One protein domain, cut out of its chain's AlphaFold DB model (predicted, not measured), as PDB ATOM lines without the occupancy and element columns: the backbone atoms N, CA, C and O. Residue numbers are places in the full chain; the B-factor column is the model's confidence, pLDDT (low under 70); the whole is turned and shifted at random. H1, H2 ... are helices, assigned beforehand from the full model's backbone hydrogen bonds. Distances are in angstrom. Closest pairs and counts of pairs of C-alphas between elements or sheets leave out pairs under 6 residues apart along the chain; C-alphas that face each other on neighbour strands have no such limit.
ATOM      1  N   GLU A 324     190.730 230.586 133.401       63.25
ATOM      2  CA  GLU A 324     189.293 230.732 133.177       63.25
ATOM      3  C   GLU A 324     188.886 230.458 131.716       63.25
ATOM      4  O   GLU A 324     187.812 229.889 131.504       63.25
ATOM      5  N   ASP A 325     189.736 230.758 130.722       76.44
ATOM      6  CA  ASP A 325     189.487 230.506 129.290       76.44
ATOM      7  C   ASP A 325     189.471 229.009 128.950       76.44
ATOM      8  O   ASP A 325     188.577 228.526 128.246       76.44
ATOM      9  N   ASP A 326     190.408 228.232 129.498       82.50
ATOM     10  CA  ASP A 326     190.416 226.775 129.314       82.50
ATOM     11  C   ASP A 326     189.223 226.112 130.037       82.50
ATOM     12  O   ASP A 326     188.656 225.129 129.549       82.50
ATOM     13  N   VAL A 327     188.749 226.691 131.146       85.38
ATOM     14  CA  VAL A 327     187.526 226.255 131.845       85.38
ATOM     15  C   VAL A 327     186.255 226.666 131.078       85.38
ATOM     16  O   VAL A 327     185.304 225.886 130.997       85.38
ATOM     17  N   GLU A 328     186.218 227.855 130.474       84.81
ATOM     18  CA  GLU A 328     185.197 228.323 129.518       84.81
ATOM     19  C   GLU A 328     185.075 227.379 128.311       84.81
ATOM     20  O   GLU A 328     183.975 226.974 127.929       84.81
ATOM     21  N   LYS A 329     186.209 226.997 127.726       87.94
ATOM     22  CA  LYS A 329     186.344 226.056 126.606       87.94
ATOM     23  C   LYS A 329     185.913 224.645 127.006       87.94
ATOM     24  O   LYS A 329     185.082 224.050 126.323       87.94
ATOM     25  N   ALA A 330     186.354 224.153 128.165       89.38
ATOM     26  CA  ALA A 330     185.930 222.867 128.714       89.38
ATOM     27  C   ALA A 330     184.409 222.798 128.952       89.38
ATOM     28  O   ALA A 330     183.776 221.799 128.606       89.38
ATOM     29  N   LYS A 331     183.785 223.869 129.475       89.00
ATOM     30  CA  LYS A 331     182.319 223.957 129.649       89.00
ATOM     31  C   LYS A 331     181.557 223.804 128.327       89.00
ATOM     32  O   LYS A 331     180.440 223.288 128.356       89.00
ATOM     33  N   LYS A 332     182.134 224.233 127.196       91.38
ATOM     34  CA  LYS A 332     181.513 224.212 125.854       91.38
ATOM     35  C   LYS A 332     181.567 222.832 125.175       91.38
ATOM     36  O   LYS A 332     180.811 222.605 124.232       91.38
ATOM     37  N   VAL A 333     182.392 221.894 125.659       90.31
ATOM     38  CA  VAL A 333     182.470 220.514 125.135       90.31
ATOM     39  C   VAL A 333     181.127 219.796 125.301       90.31
ATOM     40  O   VAL A 333     180.505 219.846 126.364       90.31
ATOM     41  N   ILE A 334     180.672 219.107 124.252       88.31
ATOM     42  CA  ILE A 334     179.391 218.388 124.236       88.31
ATOM     43  C   ILE A 334     179.593 216.945 124.709       88.31
ATOM     44  O   ILE A 334     180.369 216.177 124.138       88.31
ATOM     45  N   CYS A 335     178.839 216.544 125.730       85.44
ATOM     46  CA  CYS A 335     178.758 215.156 126.156       85.44
ATOM     47  C   CYS A 335     178.061 214.312 125.078       85.44
ATOM     48  O   CYS A 335     176.950 214.624 124.656       85.44
ATOM     49  N   ASN A 336     178.674 213.201 124.668       82.88
ATOM     50  CA  ASN A 336     178.088 212.230 123.732       82.88
ATOM     51  C   ASN A 336     177.729 210.891 124.408       82.88
ATOM     52  O   ASN A 336     177.621 209.859 123.742       82.88
ATOM     53  N   PHE A 337     177.564 210.888 125.737       74.50
ATOM     54  CA  PHE A 337     177.454 209.673 126.543       74.50
ATOM     55  C   PHE A 337     176.289 209.688 127.550       74.50
ATOM     56  O   PHE A 337     176.122 210.606 128.352       74.50
ATOM     57  N   GLY A 338     175.525 208.592 127.573       74.62
ATOM     58  CA  GLY A 338     174.518 208.322 128.603       74.62
ATOM     59  C   GLY A 338     173.361 209.328 128.644       74.62
ATOM     60  O   GLY A 338     172.930 209.849 127.618       74.62
ATOM     61  N   LEU A 339     172.849 209.584 129.852       77.19
ATOM     62  CA  LEU A 339     171.667 210.424 130.111       77.19
ATOM     63  C   LEU A 339     171.849 211.913 129.767       77.19
ATOM     64  O   LEU A 339     170.859 212.635 129.700       77.19
ATOM     65  N   PHE A 340     173.086 212.363 129.552       80.38
ATOM     66  CA  PHE A 340     173.418 213.753 129.228       80.38
ATOM     67  C   PHE A 340     173.933 213.922 127.790       80.38
ATOM     68  O   PHE A 340     174.521 214.950 127.462       80.38
ATOM     69  N   SER A 341     173.735 212.917 126.930       79.62
ATOM     70  CA  SER A 341     174.128 212.995 125.522       79.62
ATOM     71  C   SER A 341     173.428 214.167 124.819       79.62
ATOM     72  O   SER A 341     172.202 214.279 124.872       79.62
ATOM     73  N   GLY A 342     174.207 215.037 124.178       81.88
ATOM     74  CA  GLY A 342     173.749 216.271 123.538       81.88
ATOM     75  C   GLY A 342     173.750 217.518 124.434       81.88
ATOM     76  O   GLY A 342     173.435 218.590 123.928       81.88
ATOM     77  N   MET A 343     174.106 217.414 125.720       85.94
ATOM     78  CA  MET A 343     174.285 218.572 126.615       85.94
ATOM     79  C   MET A 343     175.759 218.969 126.719       85.94
ATOM     80  O   MET A 343     176.644 218.111 126.663       85.94
ATOM     81  N   SER A 344     176.032 220.256 126.923       90.31
ATOM     82  CA  SER A 344     177.384 220.738 127.229       90.31
ATOM     83  C   SER A 344     177.817 220.354 128.653       90.31
ATOM     84  O   SER A 344     176.985 220.227 129.558       90.31
ATOM     85  N   LEU A 345     179.122 220.186 128.892       88.62
ATOM     86  CA  LEU A 345     179.637 219.892 130.240       88.62
ATOM     87  C   LEU A 345     179.306 221.013 131.245       88.62
ATOM     88  O   LEU A 345     179.053 220.730 132.418       88.62
ATOM     89  N   GLY A 346     179.220 222.265 130.780       87.38
ATOM     90  CA  GLY A 346     178.753 223.403 131.571       87.38
ATOM     91  C   GLY A 346     177.291 223.274 132.011       87.38
ATOM     92  O   GLY A 346     176.992 223.455 133.188       87.38
ATOM     93  N   GLU A 347     176.371 222.895 131.120       86.75
ATOM     94  CA  GLU A 347     174.965 222.649 131.491       86.75
ATOM     95  C   GLU A 347     174.797 221.452 132.431       86.75
ATOM     96  O   GLU A 347     173.888 221.447 133.267       86.75
ATOM     97  N   ILE A 348     175.661 220.439 132.299       87.81
ATOM     98  CA  ILE A 348     175.687 219.274 133.189       87.81
ATOM     99  C   ILE A 348     176.075 219.703 134.605       87.81
ATOM    100  O   ILE A 348     175.418 219.260 135.543       87.81
ATOM    101  N   LEU A 349     177.062 220.593 134.779       86.75
ATOM    102  CA  LEU A 349     177.520 221.068 136.096       86.75
ATOM    103  C   LEU A 349     176.375 221.612 136.971       86.75
ATOM    104  O   LEU A 349     176.337 221.337 138.169       86.75
ATOM    105  N   TYR A 350     175.401 222.304 136.372       85.19
ATOM    106  CA  TYR A 350     174.236 222.871 137.070       85.19
ATOM    107  C   TYR A 350     173.093 221.865 137.347       85.19
ATOM    108  O   TYR A 350     172.028 222.256 137.833       85.19
ATOM    109  N   LYS A 351     173.257 220.568 137.048       87.44
ATOM    110  CA  LYS A 351     172.281 219.509 137.385       87.44
ATOM    111  C   LYS A 351     172.568 218.912 138.776       87.44
ATOM    112  O   LYS A 351     173.730 218.802 139.155       87.44
ATOM    113  N   PRO A 352     171.555 218.417 139.520       80.19
ATOM    114  CA  PRO A 352     171.739 217.916 140.894       80.19
ATOM    115  C   PRO A 352     172.689 216.709 141.038       80.19
ATOM    116  O   PRO A 352     173.303 216.538 142.091       80.19
ATOM    117  N   ASP A 353     172.854 215.890 139.994       83.38
ATOM    118  CA  ASP A 353     173.870 214.821 139.928       83.38
ATOM    119  C   ASP A 353     175.059 215.163 139.006       83.38
ATOM    120  O   ASP A 353     175.998 214.376 138.875       83.38
ATOM    121  N   GLY A 354     175.059 216.363 138.424       83.88
ATOM    122  CA  GLY A 354     176.045 216.865 137.470       83.88
ATOM    123  C   GLY A 354     177.493 216.774 137.946       83.88
ATOM    124  O   GLY A 354     178.279 216.069 137.314       83.88
ATOM    125  N   PRO A 355     177.859 217.385 139.091       87.25
ATOM    126  CA  PRO A 355     179.225 217.325 139.621       87.25
ATOM    127  C   PRO A 355     179.710 215.893 139.908       87.25
ATOM    128  O   PRO A 355     180.891 215.586 139.750       87.25
ATOM    129  N   LYS A 356     178.804 214.973 140.277       86.38
ATOM    130  CA  LYS A 356     179.138 213.548 140.462       86.38
ATOM    131  C   LYS A 356     179.430 212.881 139.117       86.38
ATOM    132  O   LYS A 356     180.382 212.112 139.009       86.38
ATOM    133  N   THR A 357     178.620 213.180 138.099       86.38
ATOM    134  CA  THR A 357     178.821 212.693 136.729       86.38
ATOM    135  C   THR A 357     180.116 213.234 136.125       86.38
ATOM    136  O   THR A 357     180.883 212.438 135.598       86.38
ATOM    137  N   LEU A 358     180.417 214.529 136.270       88.69
ATOM    138  CA  LEU A 358     181.663 215.139 135.790       88.69
ATOM    139  C   LEU A 358     182.895 214.556 136.498       88.69
ATOM    140  O   LEU A 358     183.838 214.131 135.831       88.69
ATOM    141  N   ARG A 359     182.864 214.401 137.831       89.56
ATOM    142  CA  ARG A 359     183.952 213.737 138.571       89.56
ATOM    143  C   ARG A 359     184.142 212.275 138.144       89.56
ATOM    144  O   ARG A 359     185.281 211.814 138.069       89.56
ATOM    145  N   TRP A 360     183.072 211.546 137.811       89.12
ATOM    146  CA  TRP A 360     183.183 210.209 137.211       89.12
ATOM    147  C   TRP A 360     183.702 210.252 135.765       89.12
ATOM    148  O   TRP A 360     184.499 209.394 135.392       89.12
ATOM    149  N   MET A 361     183.326 211.250 134.963       87.50
ATOM    150  CA  MET A 361     183.837 211.422 133.600       87.50
ATOM    151  C   MET A 361     185.350 211.659 133.599       87.50
ATOM    152  O   MET A 361     186.060 210.935 132.911       87.50
ATOM    153  N   GLY A 362     185.862 212.575 134.428       87.25
ATOM    154  CA  GLY A 362     187.299 212.871 134.495       87.25
ATOM    155  C   GLY A 362     188.177 211.739 135.054       87.25
ATOM    156  O   GLY A 362     189.358 211.672 134.724       87.25
ATOM    157  N   SER A 363     187.625 210.834 135.877       84.56
ATOM    158  CA  SER A 363     188.411 209.812 136.605       84.56
ATOM    159  C   SER A 363     188.105 208.349 136.249       84.56
ATOM    160  O   SER A 363     188.968 207.485 136.407       84.56
ATOM    161  N   GLY A 364     186.890 208.048 135.788       80.75
ATOM    162  CA  GLY A 364     186.376 206.688 135.596       80.75
ATOM    163  C   GLY A 364     185.916 206.352 134.176       80.75
ATOM    164  O   GLY A 364     185.695 205.173 133.880       80.75
ATOM    165  N   TYR A 365     185.787 207.339 133.285       83.12
ATOM    166  CA  TYR A 365     185.411 207.110 131.891       83.12
ATOM    167  C   TYR A 365     186.532 206.410 131.108       83.12
ATOM    168  O   TYR A 365     187.703 206.783 131.180       83.12
ATOM    169  N   LYS A 366     186.151 205.383 130.341       79.69
ATOM    170  CA  LYS A 366     187.039 204.571 129.487       79.69
ATOM    171  C   LYS A 366     186.558 204.485 128.030       79.69
ATOM    172  O   LYS A 366     186.912 203.545 127.324       79.69
ATOM    173  N   GLY A 367     185.687 205.401 127.602       76.88
ATOM    174  CA  GLY A 367     185.295 205.509 126.195       76.88
ATOM    175  C   GLY A 367     186.307 206.324 125.392       76.88
ATOM    176  O   GLY A 367     187.170 206.986 125.959       76.88
ATOM    177  N   SER A 368     186.184 206.300 124.065       78.62
ATOM    178  CA  SER A 368     187.157 206.905 123.141       78.62
ATOM    179  C   SER A 368     187.193 208.442 123.139       78.62
ATOM    180  O   SER A 368     188.027 209.025 122.453       78.62
ATOM    181  N   ASN A 369     186.280 209.107 123.852       81.94
ATOM    182  CA  ASN A 369     186.203 210.565 123.916       81.94
ATOM    183  C   ASN A 369     187.130 211.123 125.018       81.94
ATOM    184  O   ASN A 369     186.690 211.377 126.140       81.94
ATOM    185  N   ASN A 370     188.419 211.278 124.693       83.75
ATOM    186  CA  ASN A 370     189.413 211.861 125.604       83.75
ATOM    187  C   ASN A 370     189.130 213.342 125.901       83.75
ATOM    188  O   ASN A 370     189.238 213.749 127.053       83.75
ATOM    189  N   GLU A 371     188.674 214.113 124.909       87.38
ATOM    190  CA  GLU A 371     188.315 215.532 125.054       87.38
ATOM    191  C   GLU A 371     187.274 215.738 126.167       87.38
ATOM    192  O   GLU A 371     187.484 216.525 127.085       87.38
ATOM    193  N   MET A 372     186.195 214.945 126.170       87.19
ATOM    194  CA  MET A 372     185.179 214.977 127.229       87.19
ATOM    195  C   MET A 372     185.734 214.565 128.603       87.19
ATOM    196  O   MET A 372     185.279 215.082 129.622       87.19
ATOM    197  N   ARG A 373     186.714 213.651 128.661       88.56
ATOM    198  CA  ARG A 373     187.376 213.248 129.915       88.56
ATOM    199  C   ARG A 373     188.250 214.376 130.467       88.56
ATOM    200  O   ARG A 373     188.174 214.675 131.656       88.56
ATOM    201  N   GLU A 374     189.073 214.990 129.623       89.44
ATOM    202  CA  GLU A 374     189.978 216.074 130.009       89.44
ATOM    203  C   GLU A 374     189.214 217.356 130.352       89.44
ATOM    204  O   GLU A 374     189.440 217.919 131.421       89.44
ATOM    205  N   ALA A 375     188.212 217.743 129.560       90.88
ATOM    206  CA  ALA A 375     187.334 218.866 129.879       90.88
ATOM    207  C   ALA A 375     186.547 218.646 131.189       90.88
ATOM    208  O   ALA A 375     186.475 219.544 132.028       90.88
ATOM    209  N   ALA A 376     186.026 217.435 131.435       90.44
ATOM    210  CA  ALA A 376     185.372 217.115 132.708       90.44
ATOM    211  C   ALA A 376     186.343 217.129 133.903       90.44
ATOM    212  O   ALA A 376     185.918 217.429 135.019       90.44
ATOM    213  N   LYS A 377     187.634 216.838 133.688       91.75
ATOM    214  CA  LYS A 377     188.679 216.990 134.710       91.75
ATOM    215  C   LYS A 377     188.968 218.470 134.987       91.75
ATOM    216  O   LYS A 377     188.891 218.865 136.142       91.75
ATOM    217  N   ILE A 378     189.210 219.282 133.954       91.06
ATOM    218  CA  ILE A 378     189.486 220.730 134.066       91.06
ATOM    219  C   ILE A 378     188.372 221.450 134.844       91.06
ATOM    220  O   ILE A 378     188.651 222.166 135.802       91.06
ATOM    221  N   ILE A 379     187.102 221.193 134.498       90.12
ATOM    222  CA  ILE A 379     185.947 221.774 135.205       90.12
ATOM    223  C   ILE A 379     185.939 221.379 136.685       90.12
ATOM    224  O   ILE A 379     185.682 222.227 137.535       90.12
ATOM    225  N   MET A 380     186.195 220.105 137.002       89.38
ATOM    226  CA  MET A 380     186.155 219.617 138.383       89.38
ATOM    227  C   MET A 380     187.333 220.108 139.223       89.38
ATOM    228  O   MET A 380     187.125 220.434 140.389       89.38
ATOM    229  N   ASP A 381     188.527 220.200 138.641       88.12
ATOM    230  CA  ASP A 381     189.708 220.726 139.322       88.12
ATOM    231  C   ASP A 381     189.502 222.218 139.654       88.12
ATOM    232  O   ASP A 381     189.619 222.591 140.820       88.12
ATOM    233  N   TYR A 382     189.069 223.054 138.694       87.38
ATOM    234  CA  TYR A 382     188.709 224.464 138.950       87.38
ATOM    235  C   TYR A 382     187.600 224.592 140.006       87.38
ATOM    236  O   TYR A 382     187.696 225.403 140.925       87.38
ATOM    237  N   GLU A 383     186.555 223.763 139.926       83.88
ATOM    238  CA  GLU A 383     185.468 223.751 140.906       83.88
ATOM    239  C   GLU A 383     185.935 223.374 142.320       83.88
ATOM    240  O   GLU A 383     185.404 223.913 143.293       83.88
ATOM    241  N   ASP A 384     186.892 222.460 142.472       82.56
ATOM    242  CA  ASP A 384     187.440 222.096 143.782       82.56
ATOM    243  C   ASP A 384     188.441 223.151 144.294       82.56
ATOM    244  O   ASP A 384     188.377 223.510 145.469       82.56
ATOM    245  N   HIS A 385     189.266 223.753 143.425       79.44
ATOM    246  CA  HIS A 385     190.091 224.925 143.762       79.44
ATOM    247  C   HIS A 385     189.232 226.104 144.256       79.44
ATOM    248  O   HIS A 385     189.510 226.689 145.306       79.44
ATOM    249  N   LYS A 386     188.121 226.397 143.570       79.56
ATOM    250  CA  LYS A 386     187.168 227.459 143.934       79.56
ATOM    251  C   LYS A 386     186.472 227.229 145.283       79.56
ATOM    252  O   LYS A 386     186.090 228.196 145.931       79.56
ATOM    253  N   LYS A 387     186.346 225.972 145.730       72.69
ATOM    254  CA  LYS A 387     185.835 225.595 147.068       72.69
ATOM    255  C   LYS A 387     186.899 225.612 148.172       72.69
ATOM    256  O   LYS A 387     186.555 225.417 149.330       72.69
ATOM    257  N   ILE A 388     188.173 225.784 147.820       69.00
ATOM    258  CA  ILE A 388     189.290 225.934 148.768       69.00
ATOM    259  C   ILE A 388     189.624 227.423 148.974       69.00
ATOM    260  O   ILE A 388     190.167 227.795 150.012       69.00
ATOM    261  N   ALA A 389     189.272 228.277 148.007       60.53
ATOM    262  CA  ALA A 389     189.477 229.725 148.035       60.53
ATOM    263  C   ALA A 389     188.296 230.542 148.620       60.53
ATOM    264  O   ALA A 389     188.344 231.772 148.573       60.53
ATOM    265  N   ALA A 390     187.248 229.886 149.136       51.69
ATOM    266  CA  ALA A 390     186.006 230.496 149.634       51.69
ATOM    267  C   ALA A 390     185.559 229.891 150.977       51.69
ATOM    268  O   ALA A 390     185.037 230.667 151.808       51.69
TER     269      ALA A 390
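This is residues 324 to 390 of the 390 residues of the protein "ERF superfamily" of uncultured Clostridium sp (UniProt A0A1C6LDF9). One long helix, H4, is crossed at steep angles by H1 and H3, while the short helix H2 sits between H1 and H3 and touches both. The last part of H4 and the tail after it, residues 384 to 390, stick out from this small helical body. The printed part has 67 residues with four named helices, in the order H1, H2, H3, H4, and no named strand; the class is all helix. It is compact, with a radius of gyration of the C-alphas of 11.0 A and spans of 33 by 23 by 19 A.

H4, residues 370 to 386, touches H3, residues 354 to 364, at a steep tilt of 58 degrees, opposite ways; the closest C-alphas, of Gly 362 and Lys 377, are 4.3 A apart. With residues 375 to 382 alone, H4 touches H1, residues 324 to 332, at a steep tilt of 49 degrees, opposite ways; the closest C-alphas, of Ala 330 and Ala 375, are 4.4 A apart. H2, residues 345 to 349, touches H1, closest at the C-alphas of Lys 331 and Gly 346, 4.1 A. H2 touches H3, closest at the C-alphas of Ile 348 and Gly 354, 4.9 A. H2 and H4 only just touch, with 3 pairs of C-alphas within 8 A, the closest being Leu 345 and Ala 376 at 6.8 A; H4 does so with residues 372 to 376 alone. H1 and H3 are apart. In H1, H2, H3 and H4 every O i to N i+4 pair is within hydrogen-bond range.

H4 runs 24.2 A from C-alpha 370 at (189.413, 211.861, 125.604) to C-alpha 386 at (187.168, 227.459, 143.934). H3 measures 14.6 A, H1 12.5 A and H2 6.3 A. H1 begins at C-alpha 324, (189.293, 230.732, 133.177).

The C-alphas farthest apart, of Ser 368 and Ala 390, are 35.5 A apart. The link from H1 to H2, residues 333 to 344, is long; the other two are tight. The printed part has no cut and ends at the chain's last residue. Mean pLDDT of the printed part is 83.6, with residues 324 and 388 to 390 under 70.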